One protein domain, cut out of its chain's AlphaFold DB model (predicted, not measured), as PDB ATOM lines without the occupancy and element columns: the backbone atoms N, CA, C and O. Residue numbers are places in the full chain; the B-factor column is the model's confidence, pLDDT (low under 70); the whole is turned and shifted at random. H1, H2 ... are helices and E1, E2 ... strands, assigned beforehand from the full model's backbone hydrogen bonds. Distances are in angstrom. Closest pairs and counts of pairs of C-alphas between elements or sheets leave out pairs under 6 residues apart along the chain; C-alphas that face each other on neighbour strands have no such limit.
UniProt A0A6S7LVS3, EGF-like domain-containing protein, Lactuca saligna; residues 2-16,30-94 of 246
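Overview. This is residues 2 to 16 and 30 to 94 of the 246 residues of the protein "EGF-like domain-containing protein" of Lactuca saligna (UniProt A0A6S7LVS3). What is the main shape? A small hairpin of two strands, E1 and E2, sits amid loops, with the short helix H2 beside it and the short strand E3 near its other end; the longest helix, H1, lies off to one side, apart from these elements. What is it made of? The printed part has 80 residues, under half of them in named elements, in the order H1, H2, E1, E2, E3; the class is mixed, helices and strands, and the one sheet is antiparallel. How large is it? It is compact, with a radius of gyration of the C-alphas of 12.7 A and spans of 37 by 29 by 22 A.

Along the chain. Where are the strands? E1 is residues 63 to 67, 13.3 A long, from C-alpha 63 at (140.245, 59.102, 43.259); E2 is residues 75 to 79, 13.6 A; E3 is residues 83 to 85, 7.2 A, and ends with C-alpha 85 at (147.662, 52.513, 42.027). Where are the helices? H1 is residues 2 to 16, 21.4 A, from (146.470, 83.366, 31.819); H2 is residues 48 to 54, 10.1 A.

Arrangement. How do E1 and E2 pair? This hairpin is antiparallel at 150 degrees, with N 64 and O 78 within hydrogen-bond range at 2.8 A. What is nearest to it? The closest C-alphas of H2 and E2, Cys 48 and Tyr 75, are 5.7 A apart; those of E2 and E3, Cys 79 and Gly 85, 7.4 A. Does E3 pair? It pairs with no named strand, but its residues 84 to 85 pair antiparallel with residues 93 to 94. And the helices? H1 and H2 are apart, and in both every O i to N i+4 pair is within hydrogen-bond range.

Size, cuts and confidence. Is there a cut? Residues 17 to 29 are not printed, and C-alphas 16 and 30 are 20.4 A apart. Are links long? Of those printed whole, E2 to E3 is tight, and H2 to E1 and E1 to E2 are short. Where is confidence low? The pLDDT is under 70 for residues 2 to 16, 30 to 46 and 71.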
ATOM      1  N   PHE A   2     145.418  83.530  30.784       31.00
ATOM      2  CA  PHE A   2     146.470  83.366  31.819       31.00
ATOM      3  C   PHE A   2     146.254  82.142  32.743       31.00
ATOM      4  O   PHE A   2     147.197  81.421  33.069       31.00
ATOM      5  N   LYS A   3     144.989  81.857  33.091       29.98
ATOM      6  CA  LYS A   3     144.566  80.723  33.936       29.98
ATOM      7  C   LYS A   3     144.867  79.356  33.292       29.98
ATOM      8  O   LYS A   3     145.359  78.454  33.961       29.98
ATOM      9  N   GLU A   4     144.658  79.230  31.980       34.06
ATOM     10  CA  GLU A   4     144.987  78.017  31.209       34.06
ATOM     11  C   GLU A   4     146.493  77.801  31.059       34.06
ATOM     12  O   GLU A   4     146.980  76.700  31.310       34.06
ATOM     13  N   LYS A   5     147.254  78.854  30.726       34.66
ATOM     14  CA  LYS A   5     148.716  78.749  30.579       34.66
ATOM     15  C   LYS A   5     149.405  78.323  31.885       34.66
ATOM     16  O   LYS A   5     150.355  77.542  31.840       34.66
ATOM     17  N   MET A   6     148.908  78.766  33.045       36.03
ATOM     18  CA  MET A   6     149.419  78.334  34.355       36.03
ATOM     19  C   MET A   6     149.080  76.876  34.677       36.03
ATOM     20  O   MET A   6     149.952  76.138  35.136       36.03
ATOM     21  N   LYS A   7     147.855  76.432  34.369       37.69
ATOM     22  CA  LYS A   7     147.422  75.039  34.558       37.69
ATOM     23  C   LYS A   7     148.297  74.064  33.762       37.69
ATOM     24  O   LYS A   7     148.721  73.043  34.296       37.69
ATOM     25  N   ILE A   8     148.641  74.419  32.523       44.53
ATOM     26  CA  ILE A   8     149.506  73.614  31.644       44.53
ATOM     27  C   ILE A   8     150.945  73.541  32.189       44.53
ATOM     28  O   ILE A   8     151.527  72.457  32.270       44.53
ATOM     29  N   LYS A   9     151.521  74.675  32.610       43.34
ATOM     30  CA  LYS A   9     152.917  74.746  33.082       43.34
ATOM     31  C   LYS A   9     153.116  74.038  34.428       43.34
ATOM     32  O   LYS A   9     154.122  73.358  34.620       43.34
ATOM     33  N   PHE A  10     152.130  74.135  35.318       51.41
ATOM     34  CA  PHE A  10     152.106  73.432  36.598       51.41
ATOM     35  C   PHE A  10     152.024  71.913  36.419       51.41
ATOM     36  O   PHE A  10     152.836  71.180  36.979       51.41
ATOM     37  N   ASN A  11     151.102  71.446  35.573       49.94
ATOM     38  CA  ASN A  11     150.921  70.021  35.302       49.94
ATOM     39  C   ASN A  11     152.180  69.413  34.647       49.94
ATOM     40  O   ASN A  11     152.590  68.308  34.983       49.94
ATOM     41  N   SER A  12     152.865  70.170  33.781       51.03
ATOM     42  CA  SER A  12     154.145  69.777  33.170       51.03
ATOM     43  C   SER A  12     155.291  69.639  34.187       51.03
ATOM     44  O   SER A  12     155.966  68.605  34.224       51.03
ATOM     45  N   LEU A  13     155.500  70.643  35.048       56.03
ATOM     46  CA  LEU A  13     156.571  70.629  36.053       56.03
ATOM     47  C   LEU A  13     156.322  69.588  37.149       56.03
ATOM     48  O   LEU A  13     157.244  68.874  37.535       56.03
ATOM     49  N   PHE A  14     155.071  69.436  37.584       58.97
ATOM     50  CA  PHE A  14     154.671  68.422  38.553       58.97
ATOM     51  C   PHE A  14     154.862  67.001  37.994       58.97
ATOM     52  O   PHE A  14     155.511  66.170  38.628       58.97
ATOM     53  N   LYS A  15     154.444  66.744  36.743       54.06
ATOM     54  CA  LYS A  15     154.733  65.475  36.045       54.06
ATOM     55  C   LYS A  15     156.235  65.213  35.882       54.06
ATOM     56  O   LYS A  15     156.645  64.056  35.799       54.06
ATOM     57  N   ARG A  16     157.075  66.250  35.791       55.31
ATOM     58  CA  ARG A  16     158.541  66.112  35.699       55.31
ATOM     59  C   ARG A  16     159.172  65.788  37.058       55.31
ATOM     60  O   ARG A  16     160.012  64.898  37.119       55.31
ATOM     61  N   PRO A  30     154.391  52.459  51.250       34.97
ATOM     62  CA  PRO A  30     153.281  53.074  50.531       34.97
ATOM     63  C   PRO A  30     153.342  54.600  50.608       34.97
ATOM     64  O   PRO A  30     153.390  55.200  51.680       34.97
ATOM     65  N   TYR A  31     153.280  55.252  49.452       41.47
ATOM     66  CA  TYR A  31     153.308  56.710  49.307       41.47
ATOM     67  C   TYR A  31     151.984  57.390  49.725       41.47
ATOM     68  O   TYR A  31     151.532  58.334  49.082       41.47
ATOM     69  N   THR A  32     151.347  56.934  50.806       38.56
ATOM     70  CA  THR A  32     150.106  57.500  51.364       38.56
ATOM     71  C   THR A  32     150.343  58.623  52.384       38.56
ATOM     72  O   THR A  32     149.379  59.233  52.841       38.56
ATOM     73  N   LYS A  33     151.600  58.942  52.738       38.97
ATOM     74  CA  LYS A  33     151.921  59.814  53.890       38.97
ATOM     75  C   LYS A  33     152.397  61.239  53.566       38.97
ATOM     76  O   LYS A  33     152.636  62.018  54.485       38.97
ATOM     77  N   TYR A  34     152.535  61.624  52.299       45.28
ATOM     78  CA  TYR A  34     153.060  62.953  51.953       45.28
ATOM     79  C   TYR A  34     151.948  63.879  51.451       45.28
ATOM     80  O   TYR A  34     151.420  63.701  50.353       45.28
ATOM     81  N   HIS A  35     151.600  64.888  52.254       50.97
ATOM     82  CA  HIS A  35     150.771  66.009  51.809       50.97
ATOM     83  C   HIS A  35     151.522  66.781  50.722       50.97
ATOM     84  O   HIS A  35     152.680  67.165  50.911       50.97
ATOM     85  N   ILE A  36     150.873  67.035  49.585       53.34
ATOM     86  CA  ILE A  36     151.488  67.850  48.539       53.34
ATOM     87  C   ILE A  36     151.504  69.301  49.016       53.34
ATOM     88  O   ILE A  36     150.506  70.017  48.954       53.34
ATOM     89  N   LYS A  37     152.672  69.754  49.469       46.69
ATOM     90  CA  LYS A  37     152.925  71.156  49.793       46.69
ATOM     91  C   LYS A  37     153.272  71.900  48.505       46.69
ATOM     92  O   LYS A  37     154.431  71.993  48.120       46.69
ATOM     93  N   LEU A  38     152.257  72.393  47.798       47.59
ATOM     94  CA  LEU A  38     152.471  73.250  46.631       47.59
ATOM     95  C   LEU A  38     152.882  74.647  47.101       47.59
ATOM     96  O   LEU A  38     152.038  75.487  47.406       47.59
ATOM     97  N   THR A  39     154.184  74.900  47.183       41.84
ATOM     98  CA  THR A  39     154.730  76.232  47.460       41.84
ATOM     99  C   THR A  39     154.666  77.087  46.192       41.84
ATOM    100  O   THR A  39     155.591  77.108  45.387       41.84
ATOM    101  N   TYR A  40     153.554  77.798  46.001       38.91
ATOM    102  CA  TYR A  40     153.523  79.011  45.177       38.91
ATOM    103  C   TYR A  40     153.937  80.213  46.040       38.91
ATOM    104  O   TYR A  40     153.643  80.210  47.241       38.91
ATOM    105  N   PRO A  41     154.586  81.252  45.479       39.94
ATOM    106  CA  PRO A  41     154.899  82.450  46.246       39.94
ATOM    107  C   PRO A  41     153.578  83.089  46.710       39.94
ATOM    108  O   PRO A  41     152.783  83.553  45.899       39.94
ATOM    109  N   ASN A  42     153.338  83.054  48.024       41.12
ATOM    110  CA  ASN A  42     152.215  83.682  48.733       41.12
ATOM    111  C   ASN A  42     150.784  83.157  48.492       41.12
ATOM    112  O   ASN A  42     149.824  83.909  48.651       41.12
ATOM    113  N   LYS A  43     150.583  81.857  48.231       45.91
ATOM    114  CA  LYS A  43     149.270  81.235  48.512       45.91
ATOM    115  C   LYS A  43     149.409  79.787  48.979       45.91
ATOM    116  O   LYS A  43     149.824  78.919  48.216       45.91
ATOM    117  N   ARG A  44     149.080  79.540  50.254       52.62
ATOM    118  CA  ARG A  44     148.913  78.187  50.805       52.62
ATOM    119  C   ARG A  44     147.566  77.661  50.316       52.62
ATOM    120  O   ARG A  44     146.557  78.273  50.631       52.62
ATOM    121  N   PHE A  45     147.551  76.561  49.570       63.06
ATOM    122  CA  PHE A  45     146.306  75.852  49.265       63.06
ATOM    123  C   PHE A  45     145.969  74.943  50.448       63.06
ATOM    124  O   PHE A  45     146.773  74.081  50.807       63.06
ATOM    125  N   GLY A  46     144.831  75.201  51.087       69.31
ATOM    126  CA  GLY A  46     144.491  74.670  52.406       69.31
ATOM    127  C   GLY A  46     143.573  73.456  52.412       69.31
ATOM    128  O   GLY A  46     143.614  72.714  53.386       69.31
ATOM    129  N   SER A  47     142.787  73.231  51.354       83.38
ATOM    130  CA  SER A  47     141.789  72.153  51.316       83.38
ATOM    131  C   SER A  47     141.448  71.674  49.900       83.38
ATOM    132  O   SER A  47     141.718  72.339  48.893       83.38
ATOM    133  N   CYS A  48     140.794  70.520  49.820       87.50
ATOM    134  CA  CYS A  48     140.207  69.940  48.622       87.50
ATOM    135  C   CYS A  48     139.229  70.894  47.939       87.50
ATOM    136  O   CYS A  48     139.247  71.029  46.712       87.50
ATOM    137  N   SER A  49     138.384  71.569  48.722       87.94
ATOM    138  CA  SER A  49     137.404  72.533  48.215       87.94
ATOM    139  C   SER A  49     138.091  73.713  47.531       87.94
ATOM    140  O   SER A  49     137.716  74.096  46.423       87.94
ATOM    141  N   GLU A  50     139.160  74.238  48.131       84.50
ATOM    142  CA  GLU A  50     139.937  75.334  47.553       84.50
ATOM    143  C   GLU A  50     140.653  74.913  46.256       84.50
ATOM    144  O   GLU A  50     140.566  75.603  45.234       84.50
ATOM    145  N   ALA A  51     141.300  73.741  46.252       81.00
ATOM    146  CA  ALA A  51     141.990  73.210  45.075       81.00
ATOM    147  C   ALA A  51     141.035  72.916  43.904       81.00
ATOM    148  O   ALA A  51     141.371  73.174  42.739       81.00
ATOM    149  N   ARG A  52     139.827  72.417  44.204       86.44
ATOM    150  CA  ARG A  52     138.773  72.155  43.216       86.44
ATOM    151  C   ARG A  52     138.230  73.453  42.617       86.44
ATOM    152  O   ARG A  52     138.188  73.566  41.394       86.44
ATOM    153  N   ASN A  53     137.918  74.450  43.445       85.81
ATOM    154  CA  ASN A  53     137.370  75.738  42.995       85.81
ATOM    155  C   ASN A  53     138.334  76.517  42.090       85.81
ATOM    156  O   ASN A  53     137.925  77.186  41.139       85.81
ATOM    157  N   ILE A  54     139.636  76.415  42.352       80.31
ATOM    158  CA  ILE A  54     140.664  77.107  41.563       80.31
ATOM    159  C   ILE A  54     141.041  76.300  40.303       80.31
ATOM    160  O   ILE A  54     141.648  76.838  39.373       80.31
ATOM    161  N   GLY A  55     140.607  75.036  40.211       78.19
ATOM    162  CA  GLY A  55     140.839  74.161  39.060       78.19
ATOM    163  C   GLY A  55     142.269  73.624  38.982       78.19
ATOM    164  O   GLY A  55     142.751  73.337  37.884       78.19
ATOM    165  N   VAL A  56     142.937  73.516  40.133       76.50
ATOM    166  CA  VAL A  56     144.326  73.045  40.297       76.50
ATOM    167  C   VAL A  56     144.408  71.712  41.046       76.50
ATOM    168  O   VAL A  56     145.490  71.305  41.462       76.50
ATOM    169  N   LEU A  57     143.271  71.031  41.233       83.88
ATOM    170  CA  LEU A  57     143.218  69.707  41.844       83.88
ATOM    171  C   LEU A  57     144.062  68.720  41.024       83.88
ATOM    172  O   LEU A  57     143.795  68.506  39.843       83.88
ATOM    173  N   ALA A  58     145.087  68.147  41.657       86.69
ATOM    174  CA  ALA A  58     146.048  67.256  41.002       86.69
ATOM    175  C   ALA A  58     145.613  65.777  40.970       86.69
ATOM    176  O   ALA A  58     146.325  64.954  40.396       86.69
ATOM    177  N   CYS A  59     144.488  65.431  41.606       89.31
ATOM    178  CA  CYS A  59     143.986  64.059  41.657       89.31
ATOM    179  C   CYS A  59     143.579  63.555  40.260       89.31
ATOM    180  O   CYS A  59     142.965  64.295  39.492       89.31
ATOM    181  N   GLN A  60     143.905  62.300  39.955       92.06
ATOM    182  CA  GLN A  60     143.593  61.630  38.686       92.06
ATOM    183  C   GLN A  60     142.276  60.835  38.759       92.06
ATOM    184  O   GLN A  60     141.522  60.944  39.727       92.06
ATOM    185  N   ALA A  61     141.974  60.037  37.730       93.25
ATOM    186  CA  ALA A  61     140.763  59.221  37.669       93.25
ATOM    187  C   ALA A  61     140.656  58.213  38.833       93.25
ATOM    188  O   ALA A  61     141.665  57.729  39.352       93.25
ATOM    189  N   ASN A  62     139.412  57.907  39.226       94.62
ATOM    190  CA  ASN A  62     139.047  56.979  40.307       94.62
ATOM    191  C   ASN A  62     139.655  57.312  41.675       94.62
ATOM    192  O   ASN A  62     140.003  56.426  42.458       94.62
ATOM    193  N   THR A  63     139.759  58.605  41.972       94.12
ATOM    194  CA  THR A  63     140.245  59.102  43.259       94.12
ATOM    195  C   THR A  63     139.231  60.015  43.928       94.12
ATOM    196  O   THR A  63     138.410  60.662  43.272       94.12
ATOM    197  N   HIS A  64     139.349  60.123  45.245       93.75
ATOM    198  CA  HIS A  64     138.719  61.163  46.037       93.75
ATOM    199  C   HIS A  64     139.791  61.976  46.766       93.75
ATOM    200  O   HIS A  64     140.896  61.509  47.047       93.75
ATOM    201  N   CYS A  65     139.475  63.239  47.022       91.31
ATOM    202  CA  CYS A  65     140.353  64.159  47.730       91.31
ATOM    203  C   CYS A  65     139.929  64.212  49.193       91.31
ATOM    204  O   CYS A  65     138.738  64.371  49.463       91.31
ATOM    205  N   ILE A  66     140.897  64.131  50.104       91.06
ATOM    206  CA  ILE A  66     140.693  64.325  51.539       91.06
ATOM    207  C   ILE A  66     141.615  65.419  52.068       91.06
ATOM    208  O   ILE A  66     142.770  65.548  51.643       91.06
ATOM    209  N   ASP A  67     141.081  66.218  52.984       88.25
ATOM    210  CA  ASP A  67     141.823  67.291  53.628       88.25
ATOM    211  C   ASP A  67     142.922  66.730  54.541       88.25
ATOM    212  O   ASP A  67     143.023  65.530  54.820       88.25
ATOM    213  N   SER A  68     143.849  67.599  54.925       82.81
ATOM    214  CA  SER A  68     144.939  67.240  55.816       82.81
ATOM    215  C   SER A  68     144.460  67.155  57.264       82.81
ATOM    216  O   SER A  68     144.155  68.166  57.890       82.81
ATOM    217  N   ASP A  69     144.489  65.946  57.822       78.00
ATOM    218  CA  ASP A  69     144.091  65.675  59.213       78.00
ATOM    219  C   ASP A  69     145.144  66.154  60.238       78.00
ATOM    220  O   ASP A  69     144.940  66.083  61.445       78.00
ATOM    221  N   THR A  70     146.299  66.646  59.771       73.25
ATOM    222  CA  THR A  70     147.452  67.025  60.611       73.25
ATOM    223  C   THR A  70     147.393  68.464  61.136       73.25
ATOM    224  O   THR A  70     148.358  68.949  61.725       73.25
ATOM    225  N   GLY A  71     146.305  69.194  60.867       67.75
ATOM    226  CA  GLY A  71     146.177  70.625  61.176       67.75
ATOM    227  C   GLY A  71     147.038  71.539  60.289       67.75
ATOM    228  O   GLY A  71     146.899  72.761  60.327       67.75
ATOM    229  N   ALA A  72     147.908  70.968  59.450       70.75
ATOM    230  CA  ALA A  72     148.624  71.702  58.420       70.75
ATOM    231  C   ALA A  72     147.735  71.897  57.176       70.75
ATOM    232  O   ALA A  72     147.051  70.955  56.777       70.75
ATOM    233  N   PRO A  73     147.782  73.068  56.515       72.81
ATOM    234  CA  PRO A  73     147.036  73.309  55.283       72.81
ATOM    235  C   PRO A  73     147.523  72.382  54.166       72.81
ATOM    236  O   PRO A  73     148.725  72.314  53.889       72.81
ATOM    237  N   GLY A  74     146.588  71.688  53.520       78.00
ATOM    238  CA  GLY A  74     146.879  70.789  52.412       78.00
ATOM    239  C   GLY A  74     145.794  69.741  52.200       78.00
ATOM    240  O   GLY A  74     144.866  69.602  52.992       78.00
ATOM    241  N   TYR A  75     145.946  68.974  51.127       83.56
ATOM    242  CA  TYR A  75     145.075  67.853  50.795       83.56
ATOM    243  C   TYR A  75     145.899  66.661  50.307       83.56
ATOM    244  O   TYR A  75     147.071  66.804  49.937       83.56
ATOM    245  N   ARG A  76     145.286  65.477  50.303       86.50
ATOM    246  CA  ARG A  76     145.826  64.279  49.652       86.50
ATOM    247  C   ARG A  76     144.747  63.594  48.817       86.50
ATOM    248  O   ARG A  76     143.572  63.624  49.164       86.50
ATOM    249  N   CYS A  77     145.150  62.994  47.706       89.75
ATOM    250  CA  CYS A  77     144.285  62.179  46.863       89.75
ATOM    251  C   CYS A  77     144.429  60.712  47.267       89.75
ATOM    252  O   CYS A  77     145.546  60.235  47.476       89.75
ATOM    253  N   VAL A  78     143.311  60.002  47.353       92.06
ATOM    254  CA  VAL A  78     143.245  58.582  47.706       92.06
ATOM    255  C   VAL A  78     142.410  57.860  46.656       92.06
ATOM    256  O   VAL A  78     141.457  58.430  46.125       92.06
ATOM    257  N   CYS A  79     142.777  56.624  46.320       94.88
ATOM    258  CA  CYS A  79     141.976  55.803  45.418       94.88
ATOM    259  C   CYS A  79     140.584  55.549  46.006       94.88
ATOM    260  O   CYS A  79     140.403  55.472  47.223       94.88
ATOM    261  N   ASN A  80     139.587  55.440  45.136       94.94
ATOM    262  CA  ASN A  80     138.268  54.978  45.542       94.94
ATOM    263  C   ASN A  80     138.343  53.527  46.039       94.94
ATOM    264  O   ASN A  80     139.261  52.788  45.691       94.94
ATOM    265  N   GLN A  81     137.365  53.115  46.848       92.50
ATOM    266  CA  GLN A  81     137.232  51.711  47.250       92.50
ATOM    267  C   GLN A  81     137.149  50.813  46.008       92.50
ATOM    268  O   GLN A  81     136.474  51.194  45.055       92.50
ATOM    269  N   GLY A  82     137.845  49.672  46.016       90.56
ATOM    270  CA  GLY A  82     137.955  48.773  44.857       90.56
ATOM    271  C   GLY A  82     138.966  49.222  43.792       90.56
ATOM    272  O   GLY A  82     139.030  48.625  42.729       90.56
ATOM    273  N   TYR A  83     139.755  50.275  44.042       93.69
ATOM    274  CA  TYR A  83     140.776  50.763  43.109       93.69
ATOM    275  C   TYR A  83     142.153  50.852  43.774       93.69
ATOM    276  O   TYR A  83     142.279  51.208  44.946       93.69
ATOM    277  N   GLN A  84     143.203  50.608  42.993       91.50
ATOM    278  CA  GLN A  84     144.601  50.653  43.415       91.50
ATOM    279  C   GLN A  84     145.485  51.427  42.430       91.50
ATOM    280  O   GLN A  84     145.124  51.653  41.277       91.50
ATOM    281  N   GLY A  85     146.673  51.840  42.873       90.81
ATOM    282  CA  GLY A  85     147.662  52.513  42.027       90.81
ATOM    283  C   GLY A  85     148.063  53.893  42.537       90.81
ATOM    284  O   GLY A  85     148.062  54.155  43.739       90.81
ATOM    285  N   GLN A  86     148.472  54.772  41.617       89.75
ATOM    286  CA  GLN A  86     149.011  56.089  41.961       89.75
ATOM    287  C   GLN A  86     147.986  57.198  41.685       89.75
ATOM    288  O   GLN A  86     147.768  57.551  40.528       89.75
ATOM    289  N   PRO A  87     147.415  57.840  42.720       91.00
ATOM    290  CA  PRO A  87     146.308  58.786  42.554       91.00
ATOM    291  C   PRO A  87     146.696  60.119  41.884       91.00
ATOM    292  O   PRO A  87     145.822  60.925  41.572       91.00
ATOM    293  N   TYR A  88     147.992  60.375  41.666       85.69
ATOM    294  CA  TYR A  88     148.512  61.622  41.085       85.69
ATOM    295  C   TYR A  88     149.070  61.470  39.664       85.69
ATOM    296  O   TYR A  88     149.288  62.476  38.982       85.69
ATOM    297  N   LEU A  89     149.315  60.239  39.209       87.31
ATOM    298  CA  LEU A  89     149.869  59.953  37.886       87.31
ATOM    299  C   LEU A  89     148.813  59.360  36.976       87.31
ATOM    300  O   LEU A  89     148.000  58.579  37.434       87.31
ATOM    301  N   ASP A  90     148.861  59.710  35.696       86.31
ATOM    302  CA  ASP A  90     148.066  59.056  34.657       86.31
ATOM    303  C   ASP A  90     148.466  57.566  34.553       86.31
ATOM    304  O   ASP A  90     149.672  57.283  34.592       86.31
ATOM    305  N   PRO A  91     147.517  56.613  34.480       90.31
ATOM    306  CA  PRO A  91     146.064  56.777  34.288       90.31
ATOM    307  C   PRO A  91     145.233  56.996  35.574       90.31
ATOM    308  O   PRO A  91     144.009  57.072  35.521       90.31
ATOM    309  N   GLY A  92     145.866  57.117  36.737       91.00
ATOM    310  CA  GLY A  92     145.230  57.290  38.042       91.00
ATOM    311  C   GLY A  92     145.149  55.982  38.814       91.00
ATOM    312  O   GLY A  92     146.062  55.153  38.754       91.00
ATOM    313  N   CYS A  93     144.054  55.807  39.554       94.62
ATOM    314  CA  CYS A  93     143.766  54.531  40.193       94.62
ATOM    315  C   CYS A  93     143.017  53.615  39.221       94.62
ATOM    316  O   CYS A  93     142.060  54.024  38.558       94.62
ATOM    317  N   GLN A  94     143.477  52.378  39.141       93.62
ATOM    318  CA  GLN A  94     142.915  51.325  38.312       93.62
ATOM    319  C   GLN A  94     142.099  50.378  39.174       93.62
ATOM    320  O   GLN A  94     142.345  50.257  40.372       93.62
TER     321      GLN A  94